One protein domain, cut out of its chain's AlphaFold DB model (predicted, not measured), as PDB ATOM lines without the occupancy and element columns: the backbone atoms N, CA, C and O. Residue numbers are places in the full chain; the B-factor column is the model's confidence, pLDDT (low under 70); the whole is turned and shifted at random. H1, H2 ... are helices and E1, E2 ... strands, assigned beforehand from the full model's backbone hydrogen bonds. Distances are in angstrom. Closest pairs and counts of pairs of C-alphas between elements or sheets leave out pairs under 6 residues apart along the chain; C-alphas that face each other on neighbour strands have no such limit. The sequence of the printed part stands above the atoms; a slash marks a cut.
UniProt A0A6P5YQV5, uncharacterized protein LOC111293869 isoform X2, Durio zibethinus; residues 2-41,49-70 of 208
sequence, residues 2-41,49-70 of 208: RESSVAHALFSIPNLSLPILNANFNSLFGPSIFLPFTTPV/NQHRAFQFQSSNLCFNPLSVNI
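This is residues 2 to 41 and 49 to 70 of the 208 residues of the protein "uncharacterized protein LOC111293869 isoform X2" of Durio zibethinus (UniProt A0A6P5YQV5). This model has little regular structure: one helix, H1, sits near the turn end of a small strand hairpin, E1 and E2, while the long unnamed stretch of residues 12 to 41 runs past E1 and makes the length. The 62 printed residues include H1, E1 and E2 in that order; the sheet E1 - E2 is antiparallel, and the class is mixed, with only 20 residues in named elements. The whole is loose and elongated, with a radius of gyration of the C-alphas of 13.6 A and spans of 46 by 30 by 21 A.

H1, residues 2 to 11, has every O i to N i+4 pair within hydrogen-bond range. Its closest C-alphas to E1, residues 53 to 57, are Ala 7 and Phe 56, 7.0 A apart. E1 and E2, residues 62 to 66, form a hairpin at 143 degrees with a tight link; N 55 and O 64 are 2.7 A apart. Residues 33 to 34 pair antiparallel with 54 to 55.

H1 begins at C-alpha 2 (39.025, 3.930, -34.245) and is 14.3 A long. E1 spans 13.2 A; E2, 12.6 A, ends at C-alpha 66 (26.201, 19.091, -29.674).

The farthest C-alphas, Asn 24 and Val 41, are 48.3 A apart. Residues 42 to 48 are not printed; C-alphas 41 and 49 are 10.9 A apart. pLDDT is under 70 at residues 19 to 28, 40 to 41, 49 and 68 to 70.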
ATOM      1  N   ARG A   2      37.847   3.347 -34.922       86.31
ATOM      2  CA  ARG A   2      39.025   3.930 -34.245       86.31
ATOM      3  C   ARG A   2      38.654   4.995 -33.206       86.31
ATOM      4  O   ARG A   2      39.023   4.870 -32.046       86.31
ATOM      5  N   GLU A   3      37.873   5.995 -33.612       85.12
ATOM      6  CA  GLU A   3      37.560   7.147 -32.752       85.12
ATOM      7  C   GLU A   3      36.757   6.772 -31.499       85.12
ATOM      8  O   GLU A   3      37.021   7.296 -30.425       85.12
ATOM      9  N   SER A   4      35.841   5.801 -31.590       83.00
ATOM     10  CA  SER A   4      35.107   5.284 -30.424       83.00
ATOM     11  C   SER A   4      36.025   4.566 -29.432       83.00
ATOM     12  O   SER A   4      35.864   4.725 -28.226       83.00
ATOM     13  N   SER A   5      37.010   3.804 -29.921       85.38
ATOM     14  CA  SER A   5      37.984   3.117 -29.063       85.38
ATOM     15  C   SER A   5      38.928   4.102 -28.376       85.38
ATOM     16  O   SER A   5      39.193   3.963 -27.185       85.38
ATOM     17  N   VAL A   6      39.393   5.126 -29.099       87.06
ATOM     18  CA  VAL A   6      40.224   6.200 -28.534       87.06
ATOM     19  C   VAL A   6      39.438   6.993 -27.494       87.06
ATOM     20  O   VAL A   6      39.933   7.206 -26.391       87.06
ATOM     21  N   ALA A   7      38.196   7.372 -27.801       86.06
ATOM     22  CA  ALA A   7      37.337   8.094 -26.873       86.06
ATOM     23  C   ALA A   7      37.089   7.306 -25.581       86.06
ATOM     24  O   ALA A   7      37.213   7.853 -24.489       86.06
ATOM     25  N   HIS A   8      36.822   6.004 -25.698       84.25
ATOM     26  CA  HIS A   8      36.653   5.125 -24.545       84.25
ATOM     27  C   HIS A   8      37.941   4.986 -23.714       84.25
ATOM     28  O   HIS A   8      37.895   5.010 -22.483       84.25
ATOM     29  N   ALA A   9      39.101   4.883 -24.370       84.00
ATOM     30  CA  ALA A   9      40.388   4.841 -23.685       84.00
ATOM     31  C   ALA A   9      40.653   6.142 -22.912       84.00
ATOM     32  O   ALA A   9      41.009   6.081 -21.741       84.00
ATOM     33  N   LEU A  10      40.401   7.307 -23.521       83.38
ATOM     34  CA  LEU A  10      40.535   8.615 -22.868       83.38
ATOM     35  C   LEU A  10      39.575   8.776 -21.685       83.38
ATOM     36  O   LEU A  10      39.968   9.305 -20.648       83.38
ATOM     37  N   PHE A  11      38.342   8.282 -21.816       80.62
ATOM     38  CA  PHE A  11      37.351   8.287 -20.738       80.62
ATOM     39  C   PHE A  11      37.785   7.436 -19.534       80.62
ATOM     40  O   PHE A  11      37.414   7.724 -18.402       80.62
ATOM     41  N   SER A  12      38.608   6.412 -19.774       78.75
ATOM     42  CA  SER A  12      39.145   5.526 -18.735       78.75
ATOM     43  C   SER A  12      40.352   6.121 -17.993       78.75
ATOM     44  O   SER A  12      40.811   5.531 -17.016       78.75
ATOM     45  N   ILE A  13      40.885   7.270 -18.430       82.25
ATOM     46  CA  ILE A  13      42.032   7.928 -17.789       82.25
ATOM     47  C   ILE A  13      41.520   8.844 -16.662       82.25
ATOM     48  O   ILE A  13      40.933   9.895 -16.941       82.25
ATOM     49  N   PRO A  14      41.784   8.523 -15.382       72.50
ATOM     50  CA  PRO A  14      41.236   9.281 -14.256       72.50
ATOM     51  C   PRO A  14      41.756  10.725 -14.201       72.50
ATOM     52  O   PRO A  14      41.014  11.631 -13.836       72.50
ATOM     53  N   ASN A  15      42.994  10.965 -14.646       76.19
ATOM     54  CA  ASN A  15      43.629  12.290 -14.639       76.19
ATOM     55  C   ASN A  15      43.007  13.294 -15.623       76.19
ATOM     56  O   ASN A  15      43.278  14.487 -15.524       76.19
ATOM     57  N   LEU A  16      42.211  12.826 -16.591       72.31
ATOM     58  CA  LEU A  16      41.538  13.691 -17.566       72.31
ATOM     59  C   LEU A  16      40.120  14.077 -17.137       72.31
ATOM     60  O   LEU A  16      39.456  14.848 -17.827       72.31
ATOM     61  N   SER A  17      39.645  13.527 -16.023       75.38
ATOM     62  CA  SER A  17      38.291  13.754 -15.549       75.38
ATOM     63  C   SER A  17      38.224  14.963 -14.619       75.38
ATOM     64  O   SER A  17      39.021  15.102 -13.693       75.38
ATOM     65  N   LEU A  18      37.251  15.839 -14.857       70.75
ATOM     66  CA  LEU A  18      37.053  17.065 -14.089       70.75
ATOM     67  C   LEU A  18      35.965  16.867 -13.028       70.75
ATOM     68  O   LEU A  18      34.927  16.281 -13.328       70.75
ATOM     69  N   PRO A  19      36.142  17.365 -11.796       66.88
ATOM     70  CA  PRO A  19      35.094  17.297 -10.786       66.88
ATOM     71  C   PRO A  19      33.900  18.172 -11.191       66.88
ATOM     72  O   PRO A  19      34.066  19.348 -11.529       66.88
ATOM     73  N   ILE A  20      32.686  17.616 -11.144       69.19
ATOM     74  CA  ILE A  20      31.462  18.379 -11.406       69.19
ATOM     75  C   ILE A  20      31.094  19.159 -10.143       69.19
ATOM     76  O   ILE A  20      30.675  18.595  -9.133       69.19
ATOM     77  N   LEU A  21      31.227  20.483 -10.204       57.53
ATOM     78  CA  LEU A  21      30.716  21.379  -9.168       57.53
ATOM     79  C   LEU A  21      29.177  21.302  -9.128       57.53
ATOM     80  O   LEU A  21      28.527  21.452 -10.159       57.53
ATOM     81  N   ASN A  22      28.615  21.106  -7.928       55.69
ATOM     82  CA  ASN A  22      27.175  20.994  -7.620       55.69
ATOM     83  C   ASN A  22      26.476  19.662  -7.955       55.69
ATOM     84  O   ASN A  22      25.247  19.616  -7.996       55.69
ATOM     85  N   ALA A  23      27.205  18.566  -8.157       58.09
ATOM     86  CA  ALA A  23      26.572  17.250  -8.205       58.09
ATOM     87  C   ALA A  23      26.300  16.709  -6.788       58.09
ATOM     88  O   ALA A  23      27.149  16.805  -5.906       58.09
ATOM     89  N   ASN A  24      25.133  16.085  -6.576       58.47
ATOM     90  CA  ASN A  24      24.777  15.400  -5.315       58.47
ATOM     91  C   ASN A  24      25.714  14.226  -4.966       58.47
ATOM     92  O   ASN A  24      25.670  13.699  -3.857       58.47
ATOM     93  N   PHE A  25      26.546  13.806  -5.915       56.06
ATOM     94  CA  PHE A  25      27.510  12.720  -5.796       56.06
ATOM     95  C   PHE A  25      28.849  13.203  -6.355       56.06
ATOM     96  O   PHE A  25      28.852  14.092  -7.203       56.06
ATOM     97  N   ASN A  26      29.967  12.606  -5.922       58.66
ATOM     98  CA  ASN A  26      31.309  12.832  -6.482       58.66
ATOM     99  C   ASN A  26      31.375  12.358  -7.947       58.66
ATOM    100  O   ASN A  26      32.014  11.355  -8.262       58.66
ATOM    101  N   SER A  27      30.658  13.031  -8.844       64.62
ATOM    102  CA  SER A  27      30.636  12.720 -10.259       64.62
ATOM    103  C   SER A  27      31.796  13.435 -10.937       64.62
ATOM    104  O   SER A  27      31.984  14.652 -10.856       64.62
ATOM    105  N   LEU A  28      32.619  12.625 -11.586       67.44
ATOM    106  CA  LEU A  28      33.719  13.075 -12.411       67.44
ATOM    107  C   LEU A  28      33.212  13.159 -13.854       67.44
ATOM    108  O   LEU A  28      32.635  12.210 -14.383       67.44
ATOM    109  N   PHE A  29      33.408  14.310 -14.487       70.31
ATOM    110  CA  PHE A  29      33.144  14.522 -15.900       70.31
ATOM    111  C   PHE A  29      34.378  14.123 -16.704       70.31
ATOM    112  O   PHE A  29      35.364  14.859 -16.752       70.31
ATOM    113  N   GLY A  30      34.330  12.945 -17.322       70.50
ATOM    114  CA  GLY A  30      35.376  12.498 -18.236       70.50
ATOM    115  C   GLY A  30      35.427  13.328 -19.528       70.50
ATOM    116  O   GLY A  30      34.435  13.971 -19.902       70.50
ATOM    117  N   PRO A  31      36.559  13.299 -20.250       70.56
ATOM    118  CA  PRO A  31      36.686  13.944 -21.551       70.56
ATOM    119  C   PRO A  31      35.674  13.327 -22.522       70.56
ATOM    120  O   PRO A  31      35.773  12.161 -22.896       70.56
ATOM    121  N   SER A  32      34.665  14.109 -22.901       75.94
ATOM    122  CA  SER A  32      33.547  13.619 -23.711       75.94
ATOM    123  C   SER A  32      33.263  14.473 -24.936       75.94
ATOM    124  O   SER A  32      32.418  14.088 -25.723       75.94
ATOM    125  N   ILE A  33      33.948  15.597 -25.155       84.75
ATOM    126  CA  ILE A  33      33.675  16.466 -26.308       84.75
ATOM    127  C   ILE A  33      34.734  16.249 -27.390       84.75
ATOM    128  O   ILE A  33      35.929  16.355 -27.129       84.75
ATOM    129  N   PHE A  34      34.278  15.985 -28.612       84.75
ATOM    130  CA  PHE A  34      35.095  15.738 -29.794       84.75
ATOM    131  C   PHE A  34      34.742  16.746 -30.882       84.75
ATOM    132  O   PHE A  34      33.569  16.923 -31.215       84.75
ATOM    133  N   LEU A  35      35.760  17.395 -31.447       84.75
ATOM    134  CA  LEU A  35      35.611  18.358 -32.534       84.75
ATOM    135  C   LEU A  35      36.437  17.890 -33.742       84.75
ATOM    136  O   LEU A  35      37.634  18.166 -33.805       84.75
ATOM    137  N   PRO A  36      35.839  17.132 -34.677       81.25
ATOM    138  CA  PRO A  36      36.523  16.716 -35.889       81.25
ATOM    139  C   PRO A  36      36.769  17.917 -36.806       81.25
ATOM    140  O   PRO A  36      35.857  18.689 -37.116       81.25
ATOM    141  N   PHE A  37      38.008  18.041 -37.270       80.94
ATOM    142  CA  PHE A  37      38.390  18.975 -38.320       80.94
ATOM    143  C   PHE A  37      38.595  18.190 -39.611       80.94
ATOM    144  O   PHE A  37      39.350  17.220 -39.643       80.94
ATOM    145  N   THR A  38      37.904  18.600 -40.669       73.75
ATOM    146  CA  THR A  38      38.060  18.029 -42.006       73.75
ATOM    147  C   THR A  38      38.608  19.104 -42.921       73.75
ATOM    148  O   THR A  38      37.982  20.154 -43.059       73.75
ATOM    149  N   THR A  39      39.744  18.843 -43.553       70.50
ATOM    150  CA  THR A  39      40.275  19.727 -44.588       70.50
ATOM    151  C   THR A  39      39.642  19.329 -45.921       70.50
ATOM    152  O   THR A  39      39.729  18.155 -46.290       70.50
ATOM    153  N   PRO A  40      38.971  20.243 -46.640       67.06
ATOM    154  CA  PRO A  40      38.433  19.932 -47.956       67.06
ATOM    155  C   PRO A  40      39.573  19.648 -48.941       67.06
ATOM    156  O   PRO A  40      40.649  20.241 -48.853       67.06
ATOM    157  N   VAL A  41      39.334  18.730 -49.879       69.44
ATOM    158  CA  VAL A  41      40.297  18.383 -50.933       69.44
ATOM    159  C   VAL A  41      40.536  19.613 -51.817       69.44
ATOM    160  O   VAL A  41      39.588  20.301 -52.202       69.44
ATOM    161  N   ASN A  49      34.068  24.444 -44.627       67.94
ATOM    162  CA  ASN A  49      34.461  23.712 -43.425       67.94
ATOM    163  C   ASN A  49      33.234  23.473 -42.537       67.94
ATOM    164  O   ASN A  49      32.616  24.416 -42.043       67.94
ATOM    165  N   GLN A  50      32.865  22.208 -42.331       70.00
ATOM    166  CA  GLN A  50      31.789  21.830 -41.417       70.00
ATOM    167  C   GLN A  50      32.378  21.431 -40.066       70.00
ATOM    168  O   GLN A  50      32.919  20.340 -39.908       70.00
ATOM    169  N   HIS A  51      32.243  22.307 -39.073       74.62
ATOM    170  CA  HIS A  51      32.649  22.013 -37.702       74.62
ATOM    171  C   HIS A  51      31.417  21.696 -36.862       74.62
ATOM    172  O   HIS A  51      30.548  22.546 -36.662       74.62
ATOM    173  N   ARG A  52      31.332  20.463 -36.364       79.38
ATOM    174  CA  ARG A  52      30.289  20.042 -35.426       79.38
ATOM    175  C   ARG A  52      30.943  19.403 -34.215       79.38
ATOM    176  O   ARG A  52      31.768  18.513 -34.374       79.38
ATOM    177  N   ALA A  53      30.563  19.842 -33.022       85.88
ATOM    178  CA  ALA A  53      30.986  19.196 -31.790       85.88
ATOM    179  C   ALA A  53      30.141  17.941 -31.535       85.88
ATOM    180  O   ALA A  53      28.944  17.917 -31.822       85.88
ATOM    181  N   PHE A  54      30.755  16.913 -30.964       85.88
ATOM    182  CA  PHE A  54      30.091  15.675 -30.584       85.88
ATOM    183  C   PHE A  54      30.402  15.332 -29.134       85.88
ATOM    184  O   PHE A  54      31.549  15.429 -28.709       85.88
ATOM    185  N   GLN A  55      29.393  14.896 -28.393       87.75
ATOM    186  CA  GLN A  55      29.547  14.314 -27.074       87.75
ATOM    187  C   GLN A  55      29.641  12.793 -27.176       87.75
ATOM    188  O   GLN A  55      28.721  12.146 -27.672       87.75
ATOM    189  N   PHE A  56      30.719  12.213 -26.678       86.38
ATOM    190  CA  PHE A  56      30.880  10.781 -26.526       86.38
ATOM    191  C   PHE A  56      30.164  10.285 -25.270       86.38
ATOM    192  O   PHE A  56      30.386  10.789 -24.167       86.38
ATOM    193  N   GLN A  57      29.326   9.269 -25.441       83.38
ATOM    194  CA  GLN A  57      28.618   8.594 -24.366       83.38
ATOM    195  C   GLN A  57      29.181   7.182 -24.191       83.38
ATOM    196  O   GLN A  57      28.922   6.293 -25.002       83.38
ATOM    197  N   SER A  58      29.911   6.960 -23.093       77.31
ATOM    198  CA  SER A  58      30.590   5.683 -22.832       77.31
ATOM    199  C   SER A  58      29.632   4.493 -22.706       77.31
ATOM    200  O   SER A  58      29.995   3.395 -23.108       77.31
ATOM    201  N   SER A  59      28.413   4.689 -22.185       78.81
ATOM    202  CA  SER A  59      27.453   3.593 -21.959       78.81
ATOM    203  C   SER A  59      26.998   2.910 -23.250       78.81
ATOM    204  O   SER A  59      26.766   1.708 -23.259       78.81
ATOM    205  N   ASN A  60      26.889   3.682 -24.333       80.69
ATOM    206  CA  ASN A  60      26.393   3.220 -25.630       80.69
ATOM    207  C   ASN A  60      27.478   3.274 -26.718       80.69
ATOM    208  O   ASN A  60      27.186   3.005 -27.881       80.69
ATOM    209  N   LEU A  61      28.706   3.667 -26.353       82.75
ATOM    210  CA  LEU A  61      29.838   3.886 -27.260       82.75
ATOM    211  C   LEU A  61      29.480   4.764 -28.476       82.75
ATOM    212  O   LEU A  61      29.963   4.534 -29.586       82.75
ATOM    213  N   CYS A  62      28.624   5.769 -28.274       84.69
ATOM    214  CA  CYS A  62      28.075   6.596 -29.347       84.69
ATOM    215  C   CYS A  62      28.498   8.067 -29.238       84.69
ATOM    216  O   CYS A  62      28.913   8.539 -28.179       84.69
ATOM    217  N   PHE A  63      28.384   8.790 -30.356       86.31
ATOM    218  CA  PHE A  63      28.672  10.220 -30.459       86.31
ATOM    219  C   PHE A  63      27.385  10.987 -30.758       86.31
ATOM    220  O   PHE A  63      26.808  10.847 -31.835       86.31
ATOM    221  N   ASN A  64      26.957  11.824 -29.820       85.75
ATOM    222  CA  ASN A  64      25.766  12.654 -29.951       85.75
ATOM    223  C   ASN A  64      26.165  14.066 -30.401       85.75
ATOM    224  O   ASN A  64      27.050  14.662 -29.790       85.75
ATOM    225  N   PRO A  65      25.561  14.635 -31.455       83.75
ATOM    226  CA  PRO A  65      25.899  15.982 -31.897       83.75
ATOM    227  C   PRO A  65      25.517  17.022 -30.834       83.75
ATOM    228  O   PRO A  65      24.414  16.994 -30.295       83.75
ATOM    229  N   LEU A  66      26.423  17.961 -30.569       79.94
ATOM    230  CA  LEU A  66      26.201  19.091 -29.674       79.94
ATOM    231  C   LEU A  66      25.967  20.363 -30.485       79.94
ATOM    232  O   LEU A  66      26.786  20.746 -31.324       79.94
ATOM    233  N   SER A  67      24.870  21.056 -30.188       70.88
ATOM    234  CA  SER A  67      24.626  22.427 -30.631       70.88
ATOM    235  C   SER A  67      24.916  23.382 -29.476       70.88
ATOM    236  O   SER A  67      24.091  23.608 -28.594       70.88
ATOM    237  N   VAL A  68      26.120  23.953 -29.462       64.88
ATOM    238  CA  VAL A  68      26.499  24.945 -28.450       64.88
ATOM    239  C   VAL A  68      26.252  26.334 -29.030       64.88
ATOM    240  O   VAL A  68      27.109  26.912 -29.692       64.88
ATOM    241  N   ASN A  69      25.044  26.860 -28.834       63.97
ATOM    242  CA  ASN A  69      24.697  28.202 -29.295       63.97
ATOM    243  C   ASN A  69      25.168  29.248 -28.283       63.97
ATOM    244  O   ASN A  69      24.451  29.577 -27.344       63.97
ATOM    245  N   ILE A  70      26.339  29.836 -28.522       63.88
ATOM    246  CA  ILE A  70      26.802  31.043 -27.819       63.88
ATOM    247  C   ILE A  70      26.285  32.286 -28.571       63.88
ATOM    248  O   ILE A  70      27.039  33.153 -29.002       63.88
TER     249      ILE A  70